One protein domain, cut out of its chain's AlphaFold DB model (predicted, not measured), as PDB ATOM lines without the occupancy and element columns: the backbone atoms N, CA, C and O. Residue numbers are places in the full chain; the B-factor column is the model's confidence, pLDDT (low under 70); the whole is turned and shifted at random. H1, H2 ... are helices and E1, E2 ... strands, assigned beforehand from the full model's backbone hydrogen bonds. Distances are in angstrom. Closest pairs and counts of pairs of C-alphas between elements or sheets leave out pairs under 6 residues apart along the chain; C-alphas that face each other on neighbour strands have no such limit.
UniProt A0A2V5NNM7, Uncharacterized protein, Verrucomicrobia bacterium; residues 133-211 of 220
ATOM      1  N   ALA A 133     181.097 166.771 136.752       82.44
ATOM      2  CA  ALA A 133     181.377 168.201 136.806       82.44
ATOM      3  C   ALA A 133     180.086 169.029 136.792       82.44
ATOM      4  O   ALA A 133     179.954 169.955 137.589       82.44
ATOM      5  N   GLN A 134     179.114 168.646 135.965       86.69
ATOM      6  CA  GLN A 134     177.806 169.285 135.901       86.69
ATOM      7  C   GLN A 134     177.027 169.111 137.209       86.69
ATOM      8  O   GLN A 134     176.589 170.102 137.788       86.69
ATOM      9  N   LYS A 135     176.954 167.888 137.751       86.62
ATOM     10  CA  LYS A 135     176.351 167.639 139.073       86.62
ATOM     11  C   LYS A 135     177.002 168.481 140.172       86.62
ATOM     12  O   LYS A 135     176.314 168.996 141.048       86.62
ATOM     13  N   ARG A 136     178.329 168.645 140.130       84.44
ATOM     14  CA  ARG A 136     179.056 169.510 141.071       84.44
ATOM     15  C   ARG A 136     178.708 170.980 140.875       84.44
ATOM     16  O   ARG A 136     178.466 171.644 141.869       84.44
ATOM     17  N   ALA A 137     178.634 171.473 139.642       83.81
ATOM     18  CA  ALA A 137     178.238 172.855 139.356       83.81
ATOM     19  C   ALA A 137     176.785 173.155 139.778       83.81
ATOM     20  O   ALA A 137     176.462 174.267 140.194       83.81
ATOM     21  N   GLU A 138     175.907 172.153 139.720       88.06
ATOM     22  CA  GLU A 138     174.530 172.250 140.214       88.06
ATOM     23  C   GLU A 138     174.445 172.245 141.745       88.06
ATOM     24  O   GLU A 138     173.537 172.858 142.307       88.06
ATOM     25  N   ALA A 139     175.374 171.567 142.425       91.25
ATOM     26  CA  ALA A 139     175.390 171.429 143.880       91.25
ATOM     27  C   ALA A 139     176.341 172.401 144.600       91.25
ATOM     28  O   ALA A 139     176.255 172.534 145.817       91.25
ATOM     29  N   CYS A 140     177.253 173.062 143.888       94.69
ATOM     30  CA  CYS A 140     178.291 173.922 144.448       94.69
ATOM     31  C   CYS A 140     178.482 175.167 143.580       94.69
ATOM     32  O   CYS A 140     178.773 175.068 142.387       94.69
ATOM     33  N   ARG A 141     178.364 176.347 144.195       95.12
ATOM     34  CA  ARG A 141     178.645 177.639 143.559       95.12
ATOM     35  C   ARG A 141     179.610 178.441 144.418       95.12
ATOM     36  O   ARG A 141     179.290 178.789 145.547       95.12
ATOM     37  N   TRP A 142     180.778 178.750 143.878       95.56
ATOM     38  CA  TRP A 142     181.768 179.582 144.556       95.56
ATOM     39  C   TRP A 142     181.369 181.056 144.478       95.56
ATOM     40  O   TRP A 142     181.077 181.548 143.389       95.56
ATOM     41  N   LEU A 143     181.351 181.748 145.620       95.38
ATOM     42  CA  LEU A 143     181.148 183.201 145.667       95.38
ATOM     43  C   LEU A 143     182.488 183.942 145.633       95.38
ATOM     44  O   LEU A 143     182.621 184.966 144.972       95.38
ATOM     45  N   ASN A 144     183.476 183.404 146.341       95.88
ATOM     46  CA  ASN A 144     184.849 183.900 146.435       95.88
ATOM     47  C   ASN A 144     185.785 182.691 146.688       95.88
ATOM     48  O   ASN A 144     185.423 181.554 146.379       95.88
ATOM     49  N   GLU A 145     186.995 182.903 147.203       95.00
ATOM     50  CA  GLU A 145     187.939 181.808 147.496       95.00
ATOM     51  C   GLU A 145     187.647 181.078 148.818       95.00
ATOM     52  O   GLU A 145     187.963 179.895 148.946       95.00
ATOM     53  N   GLU A 146     186.989 181.752 149.762       97.00
ATOM     54  CA  GLU A 146     186.771 181.296 151.143       97.00
ATOM     55  C   GLU A 146     185.304 180.949 151.441       97.00
ATOM     56  O   GLU A 146     184.939 180.595 152.557       97.00
ATOM     57  N   THR A 147     184.409 181.084 150.471       97.19
ATOM     58  CA  THR A 147     182.963 180.972 150.655       97.19
ATOM     59  C   THR A 147     182.332 180.338 149.427       97.19
ATOM     60  O   THR A 147     182.461 180.810 148.290       97.19
ATOM     61  N   ALA A 148     181.604 179.255 149.672       97.44
ATOM     62  CA  ALA A 148     180.863 178.529 148.655       97.44
ATOM     63  C   ALA A 148     179.422 178.299 149.105       97.44
ATOM     64  O   ALA A 148     179.151 178.043 150.276       97.44
ATOM     65  N   LEU A 149     178.496 178.342 148.154       97.31
ATOM     66  CA  LEU A 149     177.126 177.895 148.340       97.31
ATOM     67  C   LEU A 149     177.048 176.412 147.994       97.31
ATOM     68  O   LEU A 149     177.307 176.026 146.853       97.31
ATOM     69  N   LEU A 150     176.681 175.589 148.973       96.44
ATOM     70  CA  LEU A 150     176.568 174.142 148.824       96.44
ATOM     71  C   LEU A 150     175.124 173.688 149.006       96.44
ATOM     72  O   LEU A 150     174.471 174.017 149.997       96.44
ATOM     73  N   LYS A 151     174.639 172.874 148.070       95.62
ATOM     74  CA  LYS A 151     173.356 172.188 148.175       95.62
ATOM     75  C   LYS A 151     173.556 170.858 148.895       95.62
ATOM     76  O   LYS A 151     174.123 169.918 148.345       95.62
ATOM     77  N   LEU A 152     173.074 170.777 150.131       93.44
ATOM     78  CA  LEU A 152     173.167 169.600 150.989       93.44
ATOM     79  C   LEU A 152     171.755 169.123 151.325       93.44
ATOM     80  O   LEU A 152     170.962 169.870 151.896       93.44
ATOM     81  N   ASN A 153     171.440 167.877 150.964       91.12
ATOM     82  CA  ASN A 153     170.130 167.260 151.190       91.12
ATOM     83  C   ASN A 153     168.944 168.137 150.732       91.12
ATOM     84  O   ASN A 153     167.964 168.321 151.444       91.12
ATOM     85  N   GLY A 154     169.068 168.750 149.555       92.81
ATOM     86  CA  GLY A 154     168.028 169.613 148.985       92.81
ATOM     87  C   GLY A 154     168.012 171.060 149.491       92.81
ATOM     88  O   GLY A 154     167.412 171.906 148.830       92.81
ATOM     89  N   CYS A 155     168.726 171.383 150.571       95.44
ATOM     90  CA  CYS A 155     168.817 172.736 151.122       95.44
ATOM     91  C   CYS A 155     170.140 173.411 150.756       95.44
ATOM     92  O   CYS A 155     171.187 172.765 150.741       95.44
ATOM     93  N   TRP A 156     170.110 174.718 150.504       96.94
ATOM     94  CA  TRP A 156     171.328 175.497 150.286       96.94
ATOM     95  C   TRP A 156     171.904 176.055 151.584       96.94
ATOM     96  O   TRP A 156     171.187 176.575 152.444       96.94
ATOM     97  N   PHE A 157     173.225 175.972 151.684       97.69
ATOM     98  CA  PHE A 157     174.020 176.484 152.786       97.69
ATOM     99  C   PHE A 157     175.114 177.394 152.249       97.69
ATOM    100  O   PHE A 157     175.695 177.115 151.203       97.69
ATOM    101  N   GLU A 158     175.412 178.445 152.995       98.00
ATOM    102  CA  GLU A 158     176.662 179.177 152.881       98.00
ATOM    103  C   GLU A 158     177.722 178.450 153.707       98.00
ATOM    104  O   GLU A 158     177.509 178.151 154.885       98.00
ATOM    105  N   CYS A 159     178.842 178.119 153.080       97.94
ATOM    106  CA  CYS A 159     179.923 177.367 153.690       97.94
ATOM    107  C   CYS A 159     181.206 178.192 153.686       97.94
ATOM    108  O   CYS A 159     181.648 178.632 152.627       97.94
ATOM    109  N   GLU A 160     181.810 178.350 154.867       98.06
ATOM    110  CA  GLU A 160     183.159 178.899 155.020       98.06
ATOM    111  C   GLU A 160     184.162 177.801 154.663       98.06
ATOM    112  O   GLU A 160     184.168 176.720 155.264       98.06
ATOM    113  N   MET A 161     184.987 178.083 153.666       97.94
ATOM    114  CA  MET A 161     185.959 177.182 153.075       97.94
ATOM    115  C   MET A 161     187.358 177.644 153.456       97.94
ATOM    116  O   MET A 161     187.669 178.831 153.389       97.94
ATOM    117  N   ARG A 162     188.226 176.702 153.819       97.31
ATOM    118  CA  ARG A 162     189.647 176.970 154.055       97.31
ATOM    119  C   ARG A 162     190.522 176.024 153.251       97.31
ATOM    120  O   ARG A 162     190.105 174.887 153.016       97.31
ATOM    121  N   PRO A 163     191.719 176.459 152.830       96.81
ATOM    122  CA  PRO A 163     192.676 175.566 152.196       96.81
ATOM    123  C   PRO A 163     193.023 174.412 153.139       96.81
ATOM    124  O   PRO A 163     193.157 174.600 154.351       96.81
ATOM    125  N   LEU A 164     193.158 173.213 152.576       94.44
ATOM    126  CA  LEU A 164     193.710 172.086 153.319       94.44
ATOM    127  C   LEU A 164     195.159 172.397 153.727       94.44
ATOM    128  O   LEU A 164     195.882 173.047 152.963       94.44
ATOM    129  N   PRO A 165     195.617 171.889 154.884       91.81
ATOM    130  CA  PRO A 165     197.038 171.892 155.201       91.81
ATOM    131  C   PRO A 165     197.833 171.165 154.106       91.81
ATOM    132  O   PRO A 165     197.330 170.252 153.449       91.81
ATOM    133  N   ALA A 166     199.085 171.577 153.902       88.69
ATOM    134  CA  ALA A 166     199.931 171.041 152.835       88.69
ATOM    135  C   ALA A 166     200.276 169.549 153.012       88.69
ATOM    136  O   ALA A 166     200.624 168.889 152.035       88.69
ATOM    137  N   ASP A 167     200.165 169.019 154.232       91.50
ATOM    138  CA  ASP A 167     200.435 167.616 154.530       91.50
ATOM    139  C   ASP A 167     199.383 166.692 153.891       91.50
ATOM    140  O   ASP A 167     198.229 166.629 154.316       91.50
ATOM    141  N   GLU A 168     199.799 165.940 152.868       82.56
ATOM    142  CA  GLU A 168     198.932 165.037 152.105       82.56
ATOM    143  C   GLU A 168     198.346 163.886 152.932       82.56
ATOM    144  O   GLU A 168     197.309 163.326 152.557       82.56
ATOM    145  N   ARG A 169     199.004 163.498 154.031       86.06
ATOM    146  CA  ARG A 169     198.557 162.379 154.874       86.06
ATOM    147  C   ARG A 169     197.548 162.817 155.924       86.06
ATOM    148  O   ARG A 169     196.813 161.975 156.448       86.06
ATOM    149  N   MET A 170     197.493 164.113 156.221       90.94
ATOM    150  CA  MET A 170     196.582 164.648 157.214       90.94
ATOM    151  C   MET A 170     195.144 164.575 156.697       90.94
ATOM    152  O   MET A 170     194.816 165.037 155.603       90.94
ATOM    153  N   ARG A 171     194.264 163.981 157.503       94.75
ATOM    154  CA  ARG A 171     192.822 164.039 157.268       94.75
ATOM    155  C   ARG A 171     192.237 165.146 158.123       94.75
ATOM    156  O   ARG A 171     192.511 165.204 159.319       94.75
ATOM    157  N   THR A 172     191.413 165.994 157.527       96.06
ATOM    158  CA  THR A 172     190.781 167.105 158.241       96.06
ATOM    159  C   THR A 172     189.271 166.956 158.212       96.06
ATOM    160  O   THR A 172     188.694 166.477 157.236       96.06
ATOM    161  N   TYR A 173     188.628 167.310 159.320       97.19
ATOM    162  CA  TYR A 173     187.184 167.199 159.450       97.19
ATOM    163  C   TYR A 173     186.485 168.273 158.618       97.19
ATOM    164  O   TYR A 173     186.809 169.453 158.719       97.19
ATOM    165  N   ASP A 174     185.515 167.847 157.814       97.31
ATOM    166  CA  ASP A 174     184.723 168.705 156.945       97.31
ATOM    167  C   ASP A 174     183.283 168.815 157.470       97.31
ATOM    168  O   ASP A 174     182.534 167.838 157.546       97.31
ATOM    169  N   SER A 175     182.873 170.035 157.815       96.69
ATOM    170  CA  SER A 175     181.574 170.333 158.430       96.69
ATOM    171  C   SER A 175     180.386 170.143 157.477       96.69
ATOM    172  O   SER A 175     179.254 169.871 157.913       96.69
ATOM    173  N   ALA A 176     180.601 170.269 156.167       95.25
ATOM    174  CA  ALA A 176     179.557 170.072 155.165       95.25
ATOM    175  C   ALA A 176     179.163 168.594 155.062       95.25
ATOM    176  O   ALA A 176     177.982 168.271 155.227       95.25
ATOM    177  N   SER A 177     180.148 167.718 154.862       92.31
ATOM    178  CA  SER A 177     179.997 166.268 154.704       92.31
ATOM    179  C   SER A 177     179.932 165.489 156.018       92.31
ATOM    180  O   SER A 177     179.429 164.370 156.010       92.31
ATOM    181  N   ARG A 178     180.375 166.084 157.136       95.44
ATOM    182  CA  ARG A 178     180.505 165.436 158.457       95.44
ATOM    183  C   ARG A 178     181.442 164.228 158.437       95.44
ATOM    184  O   ARG A 178     181.180 163.213 159.077       95.44
ATOM    185  N   MET A 179     182.524 164.331 157.675       95.38
ATOM    186  CA  MET A 179     183.513 163.272 157.499       95.38
ATOM    187  C   MET A 179     184.928 163.847 157.541       95.38
ATOM    188  O   MET A 179     185.141 165.032 157.295       95.38
ATOM    189  N   LEU A 180     185.906 162.991 157.836       96.44
ATOM    190  CA  LEU A 180     187.318 163.305 157.644       96.44
ATOM    191  C   LEU A 180     187.660 163.163 156.159       96.44
ATOM    192  O   LEU A 180     187.469 162.083 155.602       96.44
ATOM    193  N   LEU A 181     188.171 164.230 155.545       95.81
ATOM    194  CA  LEU A 181     188.594 164.245 154.147       95.81
ATOM    195  C   LEU A 181     190.115 164.361 154.047       95.81
ATOM    196  O   LEU A 181     190.745 165.117 154.789       95.81
ATOM    197  N   ASN A 182     190.703 163.627 153.106       95.44
ATOM    198  CA  ASN A 182     192.053 163.892 152.609       95.44
ATOM    199  C   ASN A 182     192.024 164.873 151.419       95.44
ATOM    200  O   ASN A 182     190.964 165.200 150.879       95.44
ATOM    201  N   ARG A 183     193.206 165.305 150.960       94.44
ATOM    202  CA  ARG A 183     193.345 166.236 149.828       94.44
ATOM    203  C   ARG A 183     192.629 165.766 148.557       94.44
ATOM    204  O   ARG A 183     191.914 166.545 147.933       94.44
ATOM    205  N   ARG A 184     192.771 164.488 148.188       93.25
ATOM    206  CA  ARG A 184     192.152 163.923 146.974       93.25
ATOM    207  C   ARG A 184     190.628 163.870 147.079       93.25
ATOM    208  O   ARG A 184     189.936 164.077 146.087       93.25
ATOM    209  N   GLU A 185     190.093 163.571 148.256       94.06
ATOM    210  CA  GLU A 185     188.653 163.546 148.521       94.06
ATOM    211  C   GLU A 185     188.058 164.955 148.488       94.06
ATOM    212  O   GLU A 185     187.011 165.160 147.871       94.06
ATOM    213  N   ALA A 186     188.757 165.933 149.072       94.00
ATOM    214  CA  ALA A 186     188.395 167.343 148.994       94.00
ATOM    215  C   ALA A 186     188.387 167.850 147.544       94.00
ATOM    216  O   ALA A 186     187.392 168.420 147.096       94.00
ATOM    217  N   GLU A 187     189.436 167.560 146.769       93.12
ATOM    218  CA  GLU A 187     189.517 167.927 145.350       93.12
ATOM    219  C   GLU A 187     188.404 167.273 144.522       93.12
ATOM    220  O   GLU A 187     187.782 167.933 143.692       93.12
ATOM    221  N   ARG A 188     188.075 165.999 144.770       90.94
ATOM    222  CA  ARG A 188     186.941 165.343 144.096       90.94
ATOM    223  C   ARG A 188     185.613 166.020 144.412       90.94
ATOM    224  O   ARG A 188     184.769 166.145 143.528       90.94
ATOM    225  N   ARG A 189     185.414 166.443 145.661       91.94
ATOM    226  CA  ARG A 189     184.138 166.992 146.126       91.94
ATOM    227  C   ARG A 189     183.948 168.454 145.733       91.94
ATOM    228  O   ARG A 189     182.886 168.815 145.233       91.94
ATOM    229  N   TYR A 190     184.979 169.272 145.920       92.69
ATOM    230  CA  TYR A 190     184.916 170.727 145.768       92.69
ATOM    231  C   TYR A 190     185.660 171.262 144.541       92.69
ATOM    232  O   TYR A 190     185.625 172.467 144.297       92.69
ATOM    233  N   ALA A 191     186.323 170.394 143.768       91.69
ATOM    234  CA  ALA A 191     187.242 170.757 142.680       91.69
ATOM    235  C   ALA A 191     188.480 171.561 143.125       91.69
ATOM    236  O   ALA A 191     189.242 172.024 142.280       91.69
ATOM    237  N   LYS A 192     188.678 171.735 144.437       93.94
ATOM    238  CA  LYS A 192     189.778 172.480 145.057       93.94
ATOM    239  C   LYS A 192     190.255 171.742 146.320       93.94
ATOM    240  O   LYS A 192     189.442 171.053 146.941       93.94
ATOM    241  N   PRO A 193     191.526 171.890 146.733       95.06
ATOM    242  CA  PRO A 193     192.049 171.306 147.969       95.06
ATOM    243  C   PRO A 193     191.623 172.146 149.187       95.06
ATOM    244  O   PRO A 193     192.429 172.841 149.800       95.06
ATOM    245  N   VAL A 194     190.330 172.121 149.504       96.75
ATOM    246  CA  VAL A 194     189.687 172.953 150.534       96.75
ATOM    247  C   VAL A 194     188.754 172.121 151.410       96.75
ATOM    248  O   VAL A 194     188.213 171.112 150.964       96.75
ATOM    249  N   ILE A 195     188.532 172.565 152.643       96.94
ATOM    250  CA  ILE A 195     187.574 171.980 153.589       96.94
ATOM    251  C   ILE A 195     186.533 173.006 154.011       96.94
ATOM    252  O   ILE A 195     186.838 174.190 154.141       96.94
ATOM    253  N   CYS A 196     185.316 172.548 154.287       97.75
ATOM    254  CA  CYS A 196     184.295 173.360 154.928       97.75
ATOM    255  C   CYS A 196     184.520 173.369 156.446       97.75
ATOM    256  O   CYS A 196     184.401 172.334 157.103       97.75
ATOM    257  N   VAL A 197     184.803 174.544 157.008       97.44
ATOM    258  CA  VAL A 197     185.003 174.731 158.454       97.44
ATOM    259  C   VAL A 197     183.670 174.999 159.148       97.44
ATOM    260  O   VAL A 197     183.382 174.422 160.196       97.44
ATOM    261  N   GLY A 198     182.811 175.803 158.525       97.00
ATOM    262  CA  GLY A 198     181.502 176.176 159.053       97.00
ATOM    263  C   GLY A 198     180.435 176.212 157.966       97.00
ATOM    264  O   GLY A 198     180.741 176.377 156.786       97.00
ATOM    265  N   LYS A 199     179.168 176.052 158.363       97.06
ATOM    266  CA  LYS A 199     178.030 176.212 157.453       97.06
ATOM    267  C   LYS A 199     176.842 176.897 158.117       97.06
ATOM    268  O   LYS A 199     176.484 176.554 159.244       97.06
ATOM    269  N   GLY A 200     176.212 177.814 157.392       96.94
ATOM    270  CA  GLY A 200     174.960 178.476 157.748       96.94
ATOM    271  C   GLY A 200     173.889 178.170 156.708       96.94
ATOM    272  O   GLY A 200     174.153 178.218 155.511       96.94
ATOM    273  N   GLN A 201     172.681 177.802 157.137       97.00
ATOM    274  CA  GLN A 201     171.580 177.595 156.194       97.00
ATOM    275  C   GLN A 201     171.105 178.944 155.655       97.00
ATOM    276  O   GLN A 201     170.847 179.851 156.447       97.00
ATOM    277  N   LEU A 202     170.939 179.050 154.335       96.81
ATOM    278  CA  LEU A 202     170.425 180.272 153.728       96.81
ATOM    279  C   LEU A 202     168.950 180.485 154.079       96.81
ATOM    280  O   LEU A 202     168.121 179.570 154.004       96.81
ATOM    281  N   SER A 203     168.619 181.724 154.420       96.62
ATOM    282  CA  SER A 203     167.247 182.196 154.562       96.62
ATOM    283  C   SER A 203     166.544 182.295 153.204       96.62
ATOM    284  O   SER A 203     167.156 182.281 152.135       96.62
ATOM    285  N   ARG A 204     165.215 182.441 153.231       96.25
ATOM    286  CA  ARG A 204     164.408 182.599 152.011       96.25
ATOM    287  C   ARG A 204     164.785 183.851 151.208       96.25
ATOM    288  O   ARG A 204     164.748 183.814 149.980       96.25
ATOM    289  N   GLU A 205     165.132 184.943 151.885       97.44
ATOM    290  CA  GLU A 205     165.543 186.196 151.240       97.44
ATOM    291  C   GLU A 205     166.898 186.043 150.543       97.44
ATOM    292  O   GLU A 205     167.052 186.457 149.395       97.44
ATOM    293  N   GLU A 206     167.850 185.366 151.188       96.25
ATOM    294  CA  GLU A 206     169.160 185.070 150.601       96.25
ATOM    295  C   GLU A 206     169.039 184.122 149.406       96.25
ATOM    296  O   GLU A 206     169.618 184.385 148.355       96.25
ATOM    297  N   LEU A 207     168.217 183.073 149.511       96.69
ATOM    298  CA  LEU A 207     167.901 182.191 148.384       96.69
ATOM    299  C   LEU A 207     167.384 182.979 147.175       96.69
ATOM    300  O   LEU A 207     167.868 182.785 146.060       96.69
ATOM    301  N   LYS A 208     166.452 183.916 147.399       96.81
ATOM    302  CA  LYS A 208     165.926 184.788 146.339       96.81
ATOM    303  C   LYS A 208     167.022 185.678 145.749       96.81
ATOM    304  O   LYS A 208     167.094 185.801 144.530       96.81
ATOM    305  N   ARG A 209     167.893 186.250 146.588       96.69
ATOM    306  CA  ARG A 209     169.029 187.079 146.154       96.69
ATOM    307  C   ARG A 209     169.995 186.311 145.247       96.69
ATOM    308  O   ARG A 209     170.489 186.882 144.282       96.69
ATOM    309  N   PHE A 210     170.243 185.035 145.535       94.62
ATOM    310  CA  PHE A 210     171.141 184.186 144.743       94.62
ATOM    311  C   PHE A 210     170.453 183.445 143.583       94.62
ATOM    312  O   PHE A 210     171.118 182.704 142.855       94.62
ATOM    313  N   GLY A 211     169.137 183.608 143.401       95.06
ATOM    314  CA  GLY A 211     168.375 182.865 142.393       95.06
ATOM    315  C   GLY A 211     168.391 181.352 142.635       95.06
ATOM    316  O   GLY A 211     168.471 180.566 141.693       95.06
TER     317      GLY A 211
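What this domain is: This is residues 133 to 211 of the 220 residues of an uncharacterized protein of Verrucomicrobia bacterium (UniProt A0A2V5NNM7). Look first for a strongly twisted sheet of four strands, with helix H2 and the small hairpin of E4 and E5 packed by E6 toward one end of the model and the short helix H3 at the other end. H1 leads straight into E1 at the sheet's edge. The printed part has 79 residues, with the order H1 E1 E2 E3 E4 E5 H2 E6 H3; the sheet, E1 - E2 - E3 - E6, is antiparallel, and the class is mixed, helices and strands. It is compact, with a radius of gyration of the C-alphas of 12.5 A, yet elongated, spanning 41 by 24 by 22 A.

How they stand to each other: Begin at E1, residues 140 to 142, E2, 147 to 152, and E3, 155 to 163, a meander, each strand the antiparallel neighbour of the one before. N 141 and O 149 are 2.9 A apart, and N 150 and O 157 2.9 A, within hydrogen-bond range. E6, residues 194 to 201, pairs with E3 through N 158 and O 200, 2.8 A. H2, residues 183 to 190, is on the sheet at a height of 9.6 A, only just over E6 with 3 C-alphas; the closest C-alphas, Ala 186 and Val 194, are 6.0 A apart. E4, 172 to 174, and E5, 179 to 181, form a hairpin, with N 174 and O 179 at 2.9 A; the closest C-alphas of E4 and E6, Asp 174 and Cys 196, are 5.1 A apart. H1, residues 133 to 139, is on the sheet, with Ala 139 and Lys 151 its closest C-alphas to E2, 4.8 A. H3, residues 204 to 209, only grazes the sheet with residues 206 to 207. In H1, H2 and H3 every O i to N i+4 pair is within range.

Where its parts are: Find C-alpha 133 at (181.377, 168.201, 136.806), where H1 begins. E3 runs 24.1 A and bends by 51 degrees at residue 158; E6 runs 19.5 A and bends by 63 degrees at 197. H3 ends at C-alpha 209, (169.029, 187.079, 146.154).

The domain as a whole: The farthest C-alphas, Arg 169 and Glu 205, are 40.9 A apart. The printed part has no cut, no link is long, and no printed residue is under 70 in pLDDT.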